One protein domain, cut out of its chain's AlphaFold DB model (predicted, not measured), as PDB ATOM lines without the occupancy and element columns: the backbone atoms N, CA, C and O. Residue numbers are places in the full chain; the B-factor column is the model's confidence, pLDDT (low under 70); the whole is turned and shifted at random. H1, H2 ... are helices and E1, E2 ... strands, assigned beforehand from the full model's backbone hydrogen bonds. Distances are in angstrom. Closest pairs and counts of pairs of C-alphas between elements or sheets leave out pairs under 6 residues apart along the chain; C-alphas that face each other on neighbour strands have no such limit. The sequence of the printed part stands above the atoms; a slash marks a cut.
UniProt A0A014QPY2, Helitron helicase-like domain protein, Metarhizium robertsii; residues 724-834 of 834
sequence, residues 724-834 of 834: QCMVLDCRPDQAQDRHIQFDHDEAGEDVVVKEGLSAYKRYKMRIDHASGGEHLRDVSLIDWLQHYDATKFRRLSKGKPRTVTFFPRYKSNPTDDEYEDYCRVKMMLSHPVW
ATOM      1  N   GLN A 724     -55.191  16.827  33.668       91.00
ATOM      2  CA  GLN A 724     -54.720  17.771  32.659       91.00
ATOM      3  C   GLN A 724     -54.510  17.033  31.330       91.00
ATOM      4  O   GLN A 724     -54.021  15.907  31.311       91.00
ATOM      5  N   CYS A 725     -54.875  17.648  30.206       90.44
ATOM      6  CA  CYS A 725     -54.596  17.089  28.885       90.44
ATOM      7  C   CYS A 725     -53.420  17.831  28.244       90.44
ATOM      8  O   CYS A 725     -53.463  19.054  28.107       90.44
ATOM      9  N   MET A 726     -52.384  17.086  27.872       88.62
ATOM     10  CA  MET A 726     -51.225  17.561  27.126       88.62
ATOM     11  C   MET A 726     -51.495  17.372  25.637       88.62
ATOM     12  O   MET A 726     -51.856  16.272  25.220       88.62
ATOM     13  N   VAL A 727     -51.327  18.430  24.844       84.94
ATOM     14  CA  VAL A 727     -51.458  18.379  23.383       84.94
ATOM     15  C   VAL A 727     -50.061  18.396  22.771       84.94
ATOM     16  O   VAL A 727     -49.307  19.336  23.011       84.94
ATOM     17  N   LEU A 728     -49.727  17.369  21.995       87.31
ATOM     18  CA  LEU A 728     -48.491  17.275  21.222       87.31
ATOM     19  C   LEU A 728     -48.763  17.629  19.751       87.31
ATOM     20  O   LEU A 728     -49.687  17.076  19.156       87.31
ATOM     21  N   ASP A 729     -47.981  18.543  19.176       85.50
ATOM     22  CA  ASP A 729     -47.945  18.737  17.722       85.50
ATOM     23  C   ASP A 729     -47.004  17.688  17.119       85.50
ATOM     24  O   ASP A 729     -45.865  17.538  17.556       85.50
ATOM     25  N   CYS A 730     -47.527  16.914  16.178       86.75
ATOM     26  CA  CYS A 730     -46.877  15.788  15.523       86.75
ATOM     27  C   CYS A 730     -46.623  16.043  14.033       86.75
ATOM     28  O   CYS A 730     -46.146  15.132  13.349       86.75
ATOM     29  N   ARG A 731     -46.938  17.248  13.529       84.94
ATOM     30  CA  ARG A 731     -46.531  17.669  12.183       84.94
ATOM     31  C   ARG A 731     -45.000  17.668  12.067       84.94
ATOM     32  O   ARG A 731     -44.325  17.819  13.091       84.94
ATOM     33  N   PRO A 732     -44.439  17.547  10.854       79.31
ATOM     34  CA  PRO A 732     -43.010  17.764  10.626       79.31
ATOM     35  C   PRO A 732     -42.535  19.098  11.219       79.31
ATOM     36  O   PRO A 732     -43.275  20.078  11.173       79.31
ATOM     37  N   ASP A 733     -41.310  19.152  11.756       74.62
ATOM     38  CA  ASP A 733     -40.774  20.339  12.452       74.62
ATOM     39  C   ASP A 733     -40.828  21.615  11.590       74.62
ATOM     40  O   ASP A 733     -41.068  22.697  12.118       74.62
ATOM     41  N   GLN A 734     -40.676  21.483  10.269       73.94
ATOM     42  CA  GLN A 734     -40.757  22.584   9.298       73.94
ATOM     43  C   GLN A 734     -42.177  23.164   9.164       73.94
ATOM     44  O   GLN A 734     -42.347  24.323   8.807       73.94
ATOM     45  N   ALA A 735     -43.198  22.357   9.467       74.12
ATOM     46  CA  ALA A 735     -44.611  22.715   9.385       74.12
ATOM     47  C   ALA A 735     -45.218  23.085  10.754       74.12
ATOM     48  O   ALA A 735     -46.423  23.344  10.842       74.12
ATOM     49  N   GLN A 736     -44.429  23.057  11.835       75.88
ATOM     50  CA  GLN A 736     -44.869  23.452  13.174       75.88
ATOM     51  C   GLN A 736     -44.801  24.974  13.348       75.88
ATOM     52  O   GLN A 736     -43.884  25.639  12.871       75.88
ATOM     53  N   ASP A 737     -45.763  25.530  14.084       70.75
ATOM     54  CA  ASP A 737     -45.778  26.960  14.395       70.75
ATOM     55  C   ASP A 737     -44.603  27.314  15.324       70.75
ATOM     56  O   ASP A 737     -44.241  26.527  16.208       70.75
ATOM     57  N   ARG A 738     -44.070  28.539  15.213       70.00
ATOM     58  CA  ARG A 738     -43.034  29.017  16.139       70.00
ATOM     59  C   ARG A 738     -43.519  28.924  17.586       70.00
ATOM     60  O   ARG A 738     -44.603  29.391  17.962       70.00
ATOM     61  N   HIS A 739     -42.685  28.325  18.426       69.12
ATOM     62  CA  HIS A 739     -42.904  28.294  19.860       69.12
ATOM     63  C   HIS A 739     -42.387  29.607  20.441       69.12
ATOM     64  O   HIS A 739     -41.195  29.865  20.425       69.12
ATOM     65  N   ILE A 740     -43.290  30.447  20.942       66.25
ATOM     66  CA  ILE A 740     -42.944  31.751  21.513       66.25
ATOM     67  C   ILE A 740     -43.187  31.719  23.023       66.25
ATOM     68  O   ILE A 740     -44.241  31.257  23.472       66.25
ATOM     69  N   GLN A 741     -42.211  32.200  23.790       58.16
ATOM     70  CA  GLN A 741     -42.328  32.534  25.205       58.16
ATOM     71  C   GLN A 741     -42.355  34.053  25.368       58.16
ATOM     72  O   GLN A 741     -41.678  34.780  24.641       58.16
ATOM     73  N   PHE A 742     -43.161  34.505  26.322       54.53
ATOM     74  CA  PHE A 742     -43.308  35.907  26.669       54.53
ATOM     75  C   PHE A 742     -42.752  36.112  28.071       54.53
ATOM     76  O   PHE A 742     -43.274  35.515  29.013       54.53
ATOM     77  N   ASP A 743     -41.707  36.928  28.183       46.56
ATOM     78  CA  ASP A 743     -41.334  37.543  29.452       46.56
ATOM     79  C   ASP A 743     -42.130  38.850  29.565       46.56
ATOM     80  O   ASP A 743     -42.204  39.629  28.612       46.56
ATOM     81  N   HIS A 744     -42.802  39.033  30.699       39.69
ATOM     82  CA  HIS A 744     -43.466  40.286  31.037       39.69
ATOM     83  C   HIS A 744     -42.534  41.072  31.950       39.69
ATOM     84  O   HIS A 744     -42.178  40.564  33.015       39.69
ATOM     85  N   ASP A 745     -42.190  42.298  31.568       34.78
ATOM     86  CA  ASP A 745     -41.558  43.234  32.494       34.78
ATOM     87  C   ASP A 745     -42.570  43.618  33.590       34.78
ATOM     88  O   ASP A 745     -43.784  43.571  33.371       34.78
ATOM     89  N   GLU A 746     -42.101  43.994  34.784       34.97
ATOM     90  CA  GLU A 746     -42.951  44.274  35.960       34.97
ATOM     91  C   GLU A 746     -44.004  45.382  35.723       34.97
ATOM     92  O   GLU A 746     -45.003  45.456  36.441       34.97
ATOM     93  N   ALA A 747     -43.836  46.189  34.668       39.41
ATOM     94  CA  ALA A 747     -44.783  47.210  34.216       39.41
ATOM     95  C   ALA A 747     -45.829  46.713  33.189       39.41
ATOM     96  O   ALA A 747     -46.820  47.396  32.947       39.41
ATOM     97  N   GLY A 748     -45.660  45.522  32.600       37.38
ATOM     98  CA  GLY A 748     -46.617  44.905  31.673       37.38
ATOM     99  C   GLY A 748     -46.767  45.586  30.304       37.38
ATOM    100  O   GLY A 748     -47.699  45.242  29.574       37.38
ATOM    101  N   GLU A 749     -45.889  46.529  29.960       34.47
ATOM    102  CA  GLU A 749     -45.980  47.321  28.725       34.47
ATOM    103  C   GLU A 749     -45.101  46.773  27.594       34.47
ATOM    104  O   GLU A 749     -45.567  46.729  26.454       34.47
ATOM    105  N   ASP A 750     -43.922  46.226  27.907       33.06
ATOM    106  CA  ASP A 750     -43.050  45.573  26.931       33.06
ATOM    107  C   ASP A 750     -43.006  44.053  27.111       33.06
ATOM    108  O   ASP A 750     -43.005  43.489  28.205       33.06
ATOM    109  N   VAL A 751     -43.073  43.374  25.969       48.38
ATOM    110  CA  VAL A 751     -43.241  41.929  25.867       48.38
ATOM    111  C   VAL A 751     -42.082  41.398  25.037       48.38
ATOM    112  O   VAL A 751     -42.151  41.373  23.803       48.38
ATOM    113  N   VAL A 752     -41.011  40.974  25.708       47.84
ATOM    114  CA  VAL A 752     -39.855  40.369  25.040       47.84
ATOM    115  C   VAL A 752     -40.251  38.977  24.545       47.84
ATOM    116  O   VAL A 752     -40.620  38.087  25.315       47.84
ATOM    117  N   VAL A 753     -40.211  38.799  23.224       57.72
ATOM    118  CA  VAL A 753     -40.508  37.537  22.537       57.72
ATOM    119  C   VAL A 753     -39.236  36.700  22.477       57.72
ATOM    120  O   VAL A 753     -38.314  37.029  21.733       57.72
ATOM    121  N   LYS A 754     -39.191  35.596  23.229       64.62
ATOM    122  CA  LYS A 754     -38.132  34.581  23.109       64.62
ATOM    123  C   LYS A 754     -38.649  33.357  22.366       64.62
ATOM    124  O   LYS A 754     -39.794  32.937  22.546       64.62
ATOM    125  N   GLU A 755     -37.797  32.763  21.539       68.44
ATOM    126  CA  GLU A 755     -38.103  31.499  20.876       68.44
ATOM    127  C   GLU A 755     -37.969  30.347  21.880       68.44
ATOM    128  O   GLU A 755     -36.904  30.077  22.430       68.44
ATOM    129  N   GLY A 756     -39.092  29.701  22.178       69.81
ATOM    130  CA  GLY A 756     -39.167  28.547  23.058       69.81
ATOM    131  C   GLY A 756     -38.962  27.231  22.308       69.81
ATOM    132  O   GLY A 756     -39.156  27.127  21.102       69.81
ATOM    133  N   LEU A 757     -38.642  26.170  23.047       76.62
ATOM    134  CA  LEU A 757     -38.539  24.814  22.495       76.62
ATOM    135  C   LEU A 757     -39.879  24.068  22.546       76.62
ATOM    136  O   LEU A 757     -40.595  24.156  23.553       76.62
ATOM    137  N   SER A 758     -40.170  23.278  21.505       78.69
ATOM    138  CA  SER A 758     -41.321  22.366  21.470       78.69
ATOM    139  C   SER A 758     -41.196  21.257  22.520       78.69
ATOM    140  O   SER A 758     -40.101  20.945  22.997       78.69
ATOM    141  N   ALA A 759     -42.318  20.630  22.889       82.38
ATOM    142  CA  ALA A 759     -42.312  19.541  23.869       82.38
ATOM    143  C   ALA A 759     -41.438  18.356  23.415       82.38
ATOM    144  O   ALA A 759     -40.741  17.764  24.237       82.38
ATOM    145  N   TYR A 760     -41.431  18.061  22.110       85.06
ATOM    146  CA  TYR A 760     -40.596  17.013  21.528       85.06
ATOM    147  C   TYR A 760     -39.106  17.381  21.533       85.06
ATOM    148  O   TYR A 760     -38.273  16.563  21.914       85.06
ATOM    149  N   LYS A 761     -38.752  18.633  21.203       85.69
ATOM    150  CA  LYS A 761     -37.358  19.106  21.279       85.69
ATOM    151  C   LYS A 761     -36.809  19.026  22.705       85.69
ATOM    152  O   LYS A 761     -35.707  18.528  22.904       85.69
ATOM    153  N   ARG A 762     -37.607  19.417  23.705       86.94
ATOM    154  CA  ARG A 762     -37.230  19.279  25.124       86.94
ATOM    155  C   ARG A 762     -37.069  17.822  25.551       86.94
ATOM    156  O   ARG A 762     -36.193  17.523  26.343       86.94
ATOM    157  N   TYR A 763     -37.893  16.916  25.032       88.56
ATOM    158  CA  TYR A 763     -37.746  15.485  25.300       88.56
ATOM    159  C   TYR A 763     -36.427  14.918  24.751       88.56
ATOM    160  O   TYR A 763     -35.777  14.137  25.440       88.56
ATOM    161  N   LYS A 764     -35.988  15.343  23.558       87.06
ATOM    162  CA  LYS A 764     -34.678  14.942  23.011       87.06
ATOM    163  C   LYS A 764     -33.515  15.420  23.891       87.06
ATOM    164  O   LYS A 764     -32.607  14.659  24.170       87.06
ATOM    165  N   MET A 765     -33.620  16.626  24.445       87.69
ATOM    166  CA  MET A 765     -32.618  17.219  25.345       87.69
ATOM    167  C   MET A 765     -32.601  16.634  26.771       87.69
ATOM    168  O   MET A 765     -31.844  17.103  27.619       87.69
ATOM    169  N   ARG A 766     -33.464  15.659  27.092       89.56
ATOM    170  CA  ARG A 766     -33.679  15.225  28.483       89.56
ATOM    171  C   ARG A 766     -32.451  14.599  29.139       89.56
ATOM    172  O   ARG A 766     -32.317  14.727  30.350       89.56
ATOM    173  N   ILE A 767     -31.603  13.923  28.367       85.94
ATOM    174  CA  ILE A 767     -30.435  13.206  28.892       85.94
ATOM    175  C   ILE A 767     -29.367  14.212  29.326       85.94
ATOM    176  O   ILE A 767     -28.891  14.142  30.455       85.94
ATOM    177  N   ASP A 768     -29.085  15.202  28.479       84.88
ATOM    178  CA  ASP A 768     -28.019  16.182  28.719       84.88
ATOM    179  C   ASP A 768     -28.398  17.226  29.778       84.88
ATOM    180  O   ASP A 768     -27.546  17.723  30.512       84.88
ATOM    181  N   HIS A 769     -29.685  17.578  29.870       82.31
ATOM    182  CA  HIS A 769     -30.147  18.670  30.733       82.31
ATOM    183  C   HIS A 769     -30.709  18.226  32.088       82.31
ATOM    184  O   HIS A 769     -30.808  19.049  33.001       82.31
ATOM    185  N   ALA A 770     -31.115  16.964  32.248       79.06
ATOM    186  CA  ALA A 770     -31.567  16.471  33.543       79.06
ATOM    187  C   ALA A 770     -30.373  16.049  34.405       79.06
ATOM    188  O   ALA A 770     -29.492  15.318  33.959       79.06
ATOM    189  N   SER A 771     -30.373  16.434  35.682       74.00
ATOM    190  CA  SER A 771     -29.378  15.939  36.636       74.00
ATOM    191  C   SER A 771     -29.456  14.409  36.738       74.00
ATOM    192  O   SER A 771     -30.480  13.861  37.152       74.00
ATOM    193  N   GLY A 772     -28.381  13.722  36.337       72.25
ATOM    194  CA  GLY A 772     -28.324  12.260  36.273       72.25
ATOM    195  C   GLY A 772     -29.116  11.643  35.114       72.25
ATOM    196  O   GLY A 772     -29.556  10.508  35.255       72.25
ATOM    197  N   GLY A 773     -29.332  12.361  34.006       76.00
ATOM    198  CA  GLY A 773     -30.259  12.028  32.911       76.00
ATOM    199  C   GLY A 773     -30.131  10.657  32.232       76.00
ATOM    200  O   GLY A 773     -31.039  10.279  31.496       76.00
ATOM    201  N   GLU A 774     -29.102   9.860  32.528       81.00
ATOM    202  CA  GLU A 774     -28.993   8.462  32.082       81.00
ATOM    203  C   GLU A 774     -30.188   7.593  32.515       81.00
ATOM    204  O   GLU A 774     -30.665   6.764  31.746       81.00
ATOM    205  N   HIS A 775     -30.774   7.834  33.695       81.94
ATOM    206  CA  HIS A 775     -31.992   7.121  34.122       81.94
ATOM    207  C   HIS A 775     -33.238   7.472  33.289       81.94
ATOM    208  O   HIS A 775     -34.270   6.810  33.395       81.94
ATOM    209  N   LEU A 776     -33.171   8.540  32.488       84.69
ATOM    210  CA  LEU A 776     -34.238   8.967  31.586       84.69
ATOM    211  C   LEU A 776     -34.069   8.405  30.187       84.69
ATOM    212  O   LEU A 776     -34.866   8.770  29.314       84.69
ATOM    213  N   ARG A 777     -33.056   7.552  29.977       85.31
ATOM    214  CA  ARG A 777     -32.827   6.892  28.707       85.31
ATOM    215  C   ARG A 777     -34.143   6.182  28.343       85.31
ATOM    216  O   ARG A 777     -34.919   6.689  27.530       85.31
ATOM    217  N   ASP A 778     -34.531   5.140  29.061       88.19
ATOM    218  CA  ASP A 778     -35.677   4.286  28.691       88.19
ATOM    219  C   ASP A 778     -37.076   4.925  28.826       88.19
ATOM    220  O   ASP A 778     -38.096   4.274  28.597       88.19
ATOM    221  N   VAL A 779     -37.162   6.210  29.177       89.81
ATOM    222  CA  VAL A 779     -38.431   6.937  29.273       89.81
ATOM    223  C   VAL A 779     -38.936   7.274  27.873       89.81
ATOM    224  O   VAL A 779     -38.312   8.054  27.158       89.81
ATOM    225  N   SER A 780     -40.103   6.736  27.513       92.81
ATOM    226  CA  SER A 780     -40.801   7.062  26.266       92.81
ATOM    227  C   SER A 780     -41.325   8.507  26.255       92.81
ATOM    228  O   SER A 780     -41.535   9.132  27.302       92.81
ATOM    229  N   LEU A 781     -41.622   9.054  25.070       91.69
ATOM    230  CA  LEU A 781     -42.188  10.404  24.962       91.69
ATOM    231  C   LEU A 781     -43.555  10.508  25.656       91.69
ATOM    232  O   LEU A 781     -43.866  11.539  26.261       91.69
ATOM    233  N   ILE A 782     -44.388   9.464  25.587       90.94
ATOM    234  CA  ILE A 782     -45.684   9.474  26.271       90.94
ATOM    235  C   ILE A 782     -45.510   9.504  27.796       90.94
ATOM    236  O   ILE A 782     -46.189  10.297  28.455       90.94
ATOM    237  N   ASP A 783     -44.564   8.739  28.344       90.31
ATOM    238  CA  ASP A 783     -44.265   8.740  29.779       90.31
ATOM    239  C   ASP A 783     -43.669  10.070  30.228       90.31
ATOM    240  O   ASP A 783     -44.055  10.598  31.276       90.31
ATOM    241  N   TRP A 784     -42.798  10.657  29.402       90.75
ATOM    242  CA  TRP A 784     -42.256  11.995  29.608       90.75
ATOM    243  C   TRP A 784     -43.372  13.034  29.753       90.75
ATOM    244  O   TRP A 784     -43.456  13.754  30.750       90.75
ATOM    245  N   LEU A 785     -44.297  13.078  28.791       90.62
ATOM    246  CA  LEU A 785     -45.406  14.036  28.797       90.62
ATOM    247  C   LEU A 785     -46.352  13.837  29.990       90.62
ATOM    248  O   LEU A 785     -46.917  14.815  30.500       90.62
ATOM    249  N   GLN A 786     -46.531  12.591  30.438       90.69
ATOM    250  CA  GLN A 786     -47.413  12.257  31.553       90.69
ATOM    251  C   GLN A 786     -46.803  12.572  32.920       90.69
ATOM    252  O   GLN A 786     -47.509  13.075  33.798       90.69
ATOM    253  N   HIS A 787     -45.507  12.315  33.096       90.31
ATOM    254  CA  HIS A 787     -44.888  12.259  34.420       90.31
ATOM    255  C   HIS A 787     -43.797  13.303  34.655       90.31
ATOM    256  O   HIS A 787     -43.350  13.425  35.793       90.31
ATOM    257  N   TYR A 788     -43.388  14.077  33.646       89.12
ATOM    258  CA  TYR A 788     -42.268  15.015  33.760       89.12
ATOM    259  C   TYR A 788     -42.662  16.465  33.460       89.12
ATOM    260  O   TYR A 788     -43.576  16.780  32.689       89.12
ATOM    261  N   ASP A 789     -41.973  17.389  34.123       85.62
ATOM    262  CA  ASP A 789     -41.991  18.808  33.796       85.62
ATOM    263  C   ASP A 789     -40.937  19.082  32.722       85.62
ATOM    264  O   ASP A 789     -39.747  19.181  33.018       85.62
ATOM    265  N   ALA A 790     -41.388  19.245  31.479       81.00
ATOM    266  CA  ALA A 790     -40.505  19.505  30.349       81.00
ATOM    267  C   ALA A 790     -39.721  20.828  30.468       81.00
ATOM    268  O   ALA A 790     -38.752  21.003  29.747       81.00
ATOM    269  N   THR A 791     -40.133  21.784  31.316       80.00
ATOM    270  CA  THR A 791     -39.349  23.017  31.554       80.00
ATOM    271  C   THR A 791     -38.205  22.804  32.536       80.00
ATOM    272  O   THR A 791     -37.166  23.435  32.403       80.00
ATOM    273  N   LYS A 792     -38.402  21.932  33.529       83.12
ATOM    274  CA  LYS A 792     -37.479  21.738  34.657       83.12
ATOM    275  C   LYS A 792     -36.726  20.413  34.600       83.12
ATOM    276  O   LYS A 792     -36.023  20.100  35.553       83.12
ATOM    277  N   PHE A 793     -36.945  19.624  33.549       84.31
ATOM    278  CA  PHE A 793     -36.321  18.320  33.323       84.31
ATOM    279  C   PHE A 793     -36.389  17.386  34.540       84.31
ATOM    280  O   PHE A 793     -35.448  16.670  34.859       84.31
ATOM    281  N   ARG A 794     -37.522  17.405  35.251       85.88
ATOM    282  CA  ARG A 794     -37.708  16.641  36.491       85.88
ATOM    283  C   ARG A 794     -39.080  16.001  36.559       85.88
ATOM    284  O   ARG A 794     -40.047  16.529  36.002       85.88
ATOM    285  N   ARG A 795     -39.181  14.893  37.290       85.88
ATOM    286  CA  ARG A 795     -40.457  14.214  37.532       85.88
ATOM    287  C   ARG A 795     -41.422  15.134  38.284       85.88
ATOM    288  O   ARG A 795     -41.035  15.896  39.173       85.88
ATOM    289  N   LEU A 796     -42.696  15.075  37.922       85.50
ATOM    290  CA  LEU A 796     -43.765  15.814  38.579       85.50
ATOM    291  C   LEU A 796     -44.001  15.217  39.964       85.50
ATOM    292  O   LEU A 796     -44.526  14.116  40.092       85.50
ATOM    293  N   SER A 797     -43.643  15.963  41.004       78.50
ATOM    294  CA  SER A 797     -43.958  15.601  42.391       78.50
ATOM    295  C   SER A 797     -45.330  16.111  42.839       78.50
ATOM    296  O   SER A 797     -45.904  15.599  43.795       78.50
ATOM    297  N   LYS A 798     -45.863  17.139  42.165       75.12
ATOM    298  CA  LYS A 798     -47.144  17.790  42.473       75.12
ATOM    299  C   LYS A 798     -47.853  18.176  41.175       75.12
ATOM    300  O   LYS A 798     -47.215  18.675  40.250       75.12
ATOM    301  N   GLY A 799     -49.169  17.992  41.116       76.50
ATOM    302  CA  GLY A 799     -49.991  18.401  39.974       76.50
ATOM    303  C   GLY A 799     -51.114  17.419  39.660       76.50
ATOM    304  O   GLY A 799     -51.219  16.357  40.265       76.50
ATOM    305  N   LYS A 800     -51.970  17.789  38.704       83.69
ATOM    306  CA  LYS A 800     -53.007  16.885  38.195       83.69
ATOM    307  C   LYS A 800     -52.365  15.780  37.351       83.69
ATOM    308  O   LYS A 800     -51.504  16.113  36.532       83.69
ATOM    309  N   PRO A 801     -52.820  14.518  37.462       89.19
ATOM    310  CA  PRO A 801     -52.447  13.472  36.520       89.19
ATOM    311  C   PRO A 801     -52.695  13.925  35.080       89.19
ATOM    312  O   PRO A 801     -53.645  14.666  34.800       89.19
ATOM    313  N   ARG A 802     -51.834  13.495  34.160       91.62
ATOM    314  CA  ARG A 802     -51.866  13.952  32.771       91.62
ATOM    315  C   ARG A 802     -52.373  12.868  31.832       91.62
ATOM    316  O   ARG A 802     -52.154  11.682  32.038       91.62
ATOM    317  N   THR A 803     -53.061  13.297  30.783       91.12
ATOM    318  CA  THR A 803     -53.415  12.477  29.617       91.12
ATOM    319  C   THR A 803     -52.822  13.127  28.379       91.12
ATOM    320  O   THR A 803     -52.680  14.349  28.341       91.12
ATOM    321  N   VAL A 804     -52.467  12.333  27.374       88.69
ATOM    322  CA  VAL A 804     -51.805  12.839  26.166       88.69
ATOM    323  C   VAL A 804     -52.753  12.737  24.979       88.69
ATOM    324  O   VAL A 804     -53.371  11.703  24.722       88.69
ATOM    325  N   THR A 805     -52.868  13.832  24.240       87.88
ATOM    326  CA  THR A 805     -53.456  13.872  22.907       87.88
ATOM    327  C   THR A 805     -52.454  14.480  21.946       87.88
ATOM    328  O   THR A 805     -51.567  15.224  22.347       87.88
ATOM    329  N   PHE A 806     -52.612  14.186  20.666       86.31
ATOM    330  CA  PHE A 806     -51.753  14.715  19.622       86.31
ATOM    331  C   PHE A 806     -52.568  15.239  18.439       86.31
ATOM    332  O   PHE A 806     -53.751  14.897  18.291       86.31
ATOM    333  N   PHE A 807     -51.933  16.108  17.657       81.19
ATOM    334  CA  PHE A 807     -52.443  16.739  16.444       81.19
ATOM    335  C   PHE A 807     -51.358  16.695  15.350       81.19
ATOM    336  O   PHE A 807     -50.224  17.021  15.676       81.19
ATOM    337  N   PRO A 808     -51.678  16.372  14.083       81.19
ATOM    338  CA  PRO A 808     -52.965  15.909  13.569       81.19
ATOM    339  C   PRO A 808     -53.313  14.512  14.093       81.19
ATOM    340  O   PRO A 808     -52.521  13.855  14.766       81.19
ATOM    341  N   ARG A 809     -54.547  14.073  13.846       81.38
ATOM    342  CA  ARG A 809     -54.979  12.707  14.154       81.38
ATOM    343  C   ARG A 809     -54.987  11.909  12.860       81.38
ATOM    344  O   ARG A 809     -56.025  11.839  12.218       81.38
ATOM    345  N   TYR A 810     -53.837  11.330  12.544       86.19
ATOM    346  CA  TYR A 810     -53.670  10.438  11.406       86.19
ATOM    347  C   TYR A 810     -54.545   9.193  11.542       86.19
ATOM    348  O   TYR A 810     -54.756   8.684  12.657       86.19
ATOM    349  N   LYS A 811     -55.089   8.726  10.422       85.44
ATOM    350  CA  LYS A 811     -55.955   7.548  10.390       85.44
ATOM    351  C   LYS A 811     -55.146   6.262  10.541       85.44
ATOM    352  O   LYS A 811     -54.075   6.097   9.977       85.44
ATOM    353  N   SER A 812     -55.706   5.316  11.288       86.56
ATOM    354  CA  SER A 812     -55.084   4.014  11.544       86.56
ATOM    355  C   SER A 812     -55.395   2.959  10.479       86.56
ATOM    356  O   SER A 812     -55.120   1.787  10.713       86.56
ATOM    357  N   ASN A 813     -56.067   3.332   9.386       90.75
ATOM    358  CA  ASN A 813     -56.424   2.400   8.323       90.75
ATOM    359  C   ASN A 813     -55.202   2.196   7.412       90.75
ATOM    360  O   ASN A 813     -54.764   3.191   6.844       90.75
ATOM    361  N   PRO A 814     -54.692   0.963   7.236       90.81
ATOM    362  CA  PRO A 814     -53.520   0.692   6.401       90.81
ATOM    363  C   PRO A 814     -53.619   1.161   4.948       90.81
ATOM    364  O   PRO A 814     -52.596   1.325   4.298       90.81
ATOM    365  N   THR A 815     -54.834   1.355   4.433       90.69
ATOM    366  CA  THR A 815     -55.076   1.770   3.043       90.69
ATOM    367  C   THR A 815     -55.215   3.283   2.867       90.69
ATOM    368  O   THR A 815     -55.623   3.722   1.797       90.69
ATOM    369  N   ASP A 816     -55.029   4.072   3.924       89.12
ATOM    370  CA  ASP A 816     -55.158   5.531   3.875       89.12
ATOM    371  C   ASP A 816     -53.775   6.175   3.745       89.12
ATOM    372  O   ASP A 816     -52.831   5.723   4.394       89.12
ATOM    373  N   ASP A 817     -53.666   7.257   2.975       89.38
ATOM    374  CA  ASP A 817     -52.392   7.953   2.730       89.38
ATOM    375  C   ASP A 817     -51.746   8.476   4.031       89.38
ATOM    376  O   ASP A 817     -50.534   8.647   4.124       89.38
ATOM    377  N   GLU A 818     -52.544   8.680   5.085       88.38
ATOM    378  CA  GLU A 818     -52.076   9.098   6.410       88.38
ATOM    379  C   GLU A 818     -51.507   7.950   7.278       88.38
ATOM    380  O   GLU A 818     -51.080   8.191   8.414       88.38
ATOM    381  N   TYR A 819     -51.530   6.694   6.814       90.69
ATOM    382  CA  TYR A 819     -51.179   5.532   7.642       90.69
ATOM    383  C   TYR A 819     -49.704   5.493   8.055       90.69
ATOM    384  O   TYR A 819     -49.385   5.106   9.186       90.69
ATOM    385  N   GLU A 820     -48.802   5.916   7.172       90.62
ATOM    386  CA  GLU A 820     -47.373   6.002   7.479       90.62
ATOM    387  C   GLU A 820     -47.130   6.990   8.625       90.62
ATOM    388  O   GLU A 820     -46.487   6.663   9.627       90.62
ATOM    389  N   ASP A 821     -47.747   8.167   8.545       88.94
ATOM    390  CA  ASP A 821     -47.702   9.176   9.596       88.94
ATOM    391  C   ASP A 821     -48.337   8.685  10.907       88.94
ATOM    392  O   ASP A 821     -47.830   8.963  12.002       88.94
ATOM    393  N   TYR A 822     -49.425   7.911  10.827       90.25
ATOM    394  CA  TYR A 822     -50.006   7.246  11.991       90.25
ATOM    395  C   TYR A 822     -48.995   6.311  12.664       90.25
ATOM    396  O   TYR A 822     -48.803   6.399  13.883       90.25
ATOM    397  N   CYS A 823     -48.321   5.455  11.891       90.69
ATOM    398  CA  CYS A 823     -47.298   4.540  12.392       90.69
ATOM    399  C   CYS A 823     -46.116   5.303  13.006       90.69
ATOM    400  O   CYS A 823     -45.744   5.036  14.151       90.69
ATOM    401  N   ARG A 824     -45.602   6.324  12.308       90.38
ATOM    402  CA  ARG A 824     -44.519   7.201  12.779       90.38
ATOM    403  C   ARG A 824     -44.841   7.822  14.135       90.38
ATOM    404  O   ARG A 824     -44.037   7.741  15.062       90.38
ATOM    405  N   VAL A 825     -46.027   8.416  14.290       89.50
ATOM    406  CA  VAL A 825     -46.442   9.040  15.559       89.50
ATOM    407  C   VAL A 825     -46.589   8.007  16.672       89.50
ATOM    408  O   VAL A 825     -46.224   8.281  17.816       89.50
ATOM    409  N   LYS A 826     -47.107   6.813  16.366       89.69
ATOM    410  CA  LYS A 826     -47.218   5.728  17.349       89.69
ATOM    411  C   LYS A 826     -45.860   5.253  17.836       89.69
ATOM    412  O   LYS A 826     -45.698   5.091  19.049       89.69
ATOM    413  N   MET A 827     -44.902   5.105  16.926       89.44
ATOM    414  CA  MET A 827     -43.532   4.762  17.281       89.44
ATOM    415  C   MET A 827     -42.884   5.866  18.116       89.44
ATOM    416  O   MET A 827     -42.417   5.591  19.215       89.44
ATOM    417  N   MET A 828     -42.958   7.120  17.660       89.31
ATOM    418  CA  MET A 828     -42.404   8.288  18.358       89.31
ATOM    419  C   MET A 828     -42.934   8.437  19.792       89.31
ATOM    420  O   MET A 828     -42.212   8.872  20.683       89.31
ATOM    421  N   LEU A 829     -44.210   8.115  20.027       89.50
ATOM    422  CA  LEU A 829     -44.811   8.199  21.358       89.50
ATOM    423  C   LEU A 829     -44.371   7.066  22.286       89.50
ATOM    424  O   LEU A 829     -44.243   7.306  23.485       89.50
ATOM    425  N   SER A 830     -44.203   5.857  21.748       89.31
ATOM    426  CA  SER A 830     -44.098   4.625  22.543       89.31
ATOM    427  C   SER A 830     -42.664   4.124  22.696       89.31
ATOM    428  O   SER A 830     -42.383   3.402  23.647       89.31
ATOM    429  N   HIS A 831     -41.758   4.514  21.797       88.38
ATOM    430  CA  HIS A 831     -40.354   4.122  21.847       88.38
ATOM    431  C   HIS A 831     -39.468   5.285  22.311       88.38
ATOM    432  O   HIS A 831     -39.662   6.425  21.871       88.38
ATOM    433  N   PRO A 832     -38.491   5.021  23.195       85.56
ATOM    434  CA  PRO A 832     -37.448   5.983  23.510       85.56
ATOM    435  C   PRO A 832     -36.686   6.407  22.250       85.56
ATOM    436  O   PRO A 832     -36.393   5.582  21.386       85.56
ATOM    437  N   VAL A 833     -36.385   7.702  22.144       76.38
ATOM    438  CA  VAL A 833     -35.582   8.269  21.049       76.38
ATOM    439  C   VAL A 833     -34.361   8.936  21.672       76.38
ATOM    440  O   VAL A 833     -34.502   9.626  22.698       76.38
ATOM    441  N   TRP A 834     -33.207   8.689  21.055       61.00
ATOM    442  CA  TRP A 834     -31.894   9.244  21.389       61.00
ATOM    443  C   TRP A 834     -31.532  10.306  20.365       61.00
ATOM    444  O   TRP A 834     -31.629   9.993  19.155       61.00
TER     445      TRP A 834
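Overview. This is residues 724 to 834 of the 834 residues of the protein "Helitron helicase-like domain protein" of Metarhizium robertsii (UniProt A0A014QPY2). This is a small, uneven body with a long thin arm: two parallel strands, E1 and E4, form a narrow ribbon, the short helix H4 packs on it, and the hairpin E2 and E3 sticks out as the arm. The longest helix, H5, meets H4 with its last residues and reaches away, while the four-residue helices H2 and H3 make a small corner elsewhere. The printed part has 111 residues with five named helices and four named strands, in the order E1 E2 E3 H1 H2 H3 H4 E4 H5, and under half of the residues are in named elements. The class is mixed, helices and strands, with one parallel pair, E1 and E4, and one antiparallel pair, E2 and E3. The whole is only just loose, close to compact, with a radius of gyration of the C-alphas of 16.2 A, and elongated, spanning 56 by 34 by 26 A.

Along the chain. Find C-alpha 724 at (-54.720, 17.771, 32.659); from there E1 runs 16.4 A to residue 729. E4, residues 802 to 807, is 16.6 A long. H4 holds residues 781 to 787 and is 10.0 A long. H5 runs 16.5 A from residue 819 to C-alpha 830 at (-44.098, 4.625, 22.543). H1 is residues 759 to 764, H2 residues 766 to 769 and H3 residues 773 to 776. For the arm, look from C-alpha 740 at (-42.944, 31.751, 21.513) along E2, residues 740 to 744, 12.8 A, and back along E3, residues 751 to 755, 12.7 A.

Arrangement. Begin at E1 and E4, parallel at 28 degrees, where N 726 and O 803 are 2.8 A apart, within hydrogen-bond range. The closest C-alphas of H4 and E4 are those of Gln 786 and Arg 802, 4.9 A apart. H4 and H5 touch at Leu 781 and Leu 829, their closest C-alphas, 5.0 A apart; H5 does so with residues 828 to 830 alone, at a steep tilt of 44 degrees, the same way. H1 and H4 only just touch, with 3 pairs of C-alphas within 8 A, the closest being Tyr 763 and Leu 781 at 6.8 A. H1 and H2 meet only through their link, and H2 and H3 touch only at the corner, their closest C-alphas, Ile 767 and Gly 773, 4.2 A apart. In the hairpin E2 and E3, antiparallel at 149 degrees, N 741 and O 754 are 2.8 A apart, within hydrogen-bond range; E2 is apart from H4 and E4. In H1, H4 and H5 every O i to N i+4 pair is within hydrogen-bond range, and H2 and H3 are too short for such a pair.

Size, cuts and confidence. Look for the two C-alphas farthest apart at Ala 747 and Thr 815, 56.1 A. The printed part has no cut and ends at Trp 834, the chain's last residue. The links H4 to E4, with 14 residues, and E4 to H5, with 11, are long. Mean pLDDT of the printed part is 79.3, and it is under 70 at residues 739 to 756 and residue 834.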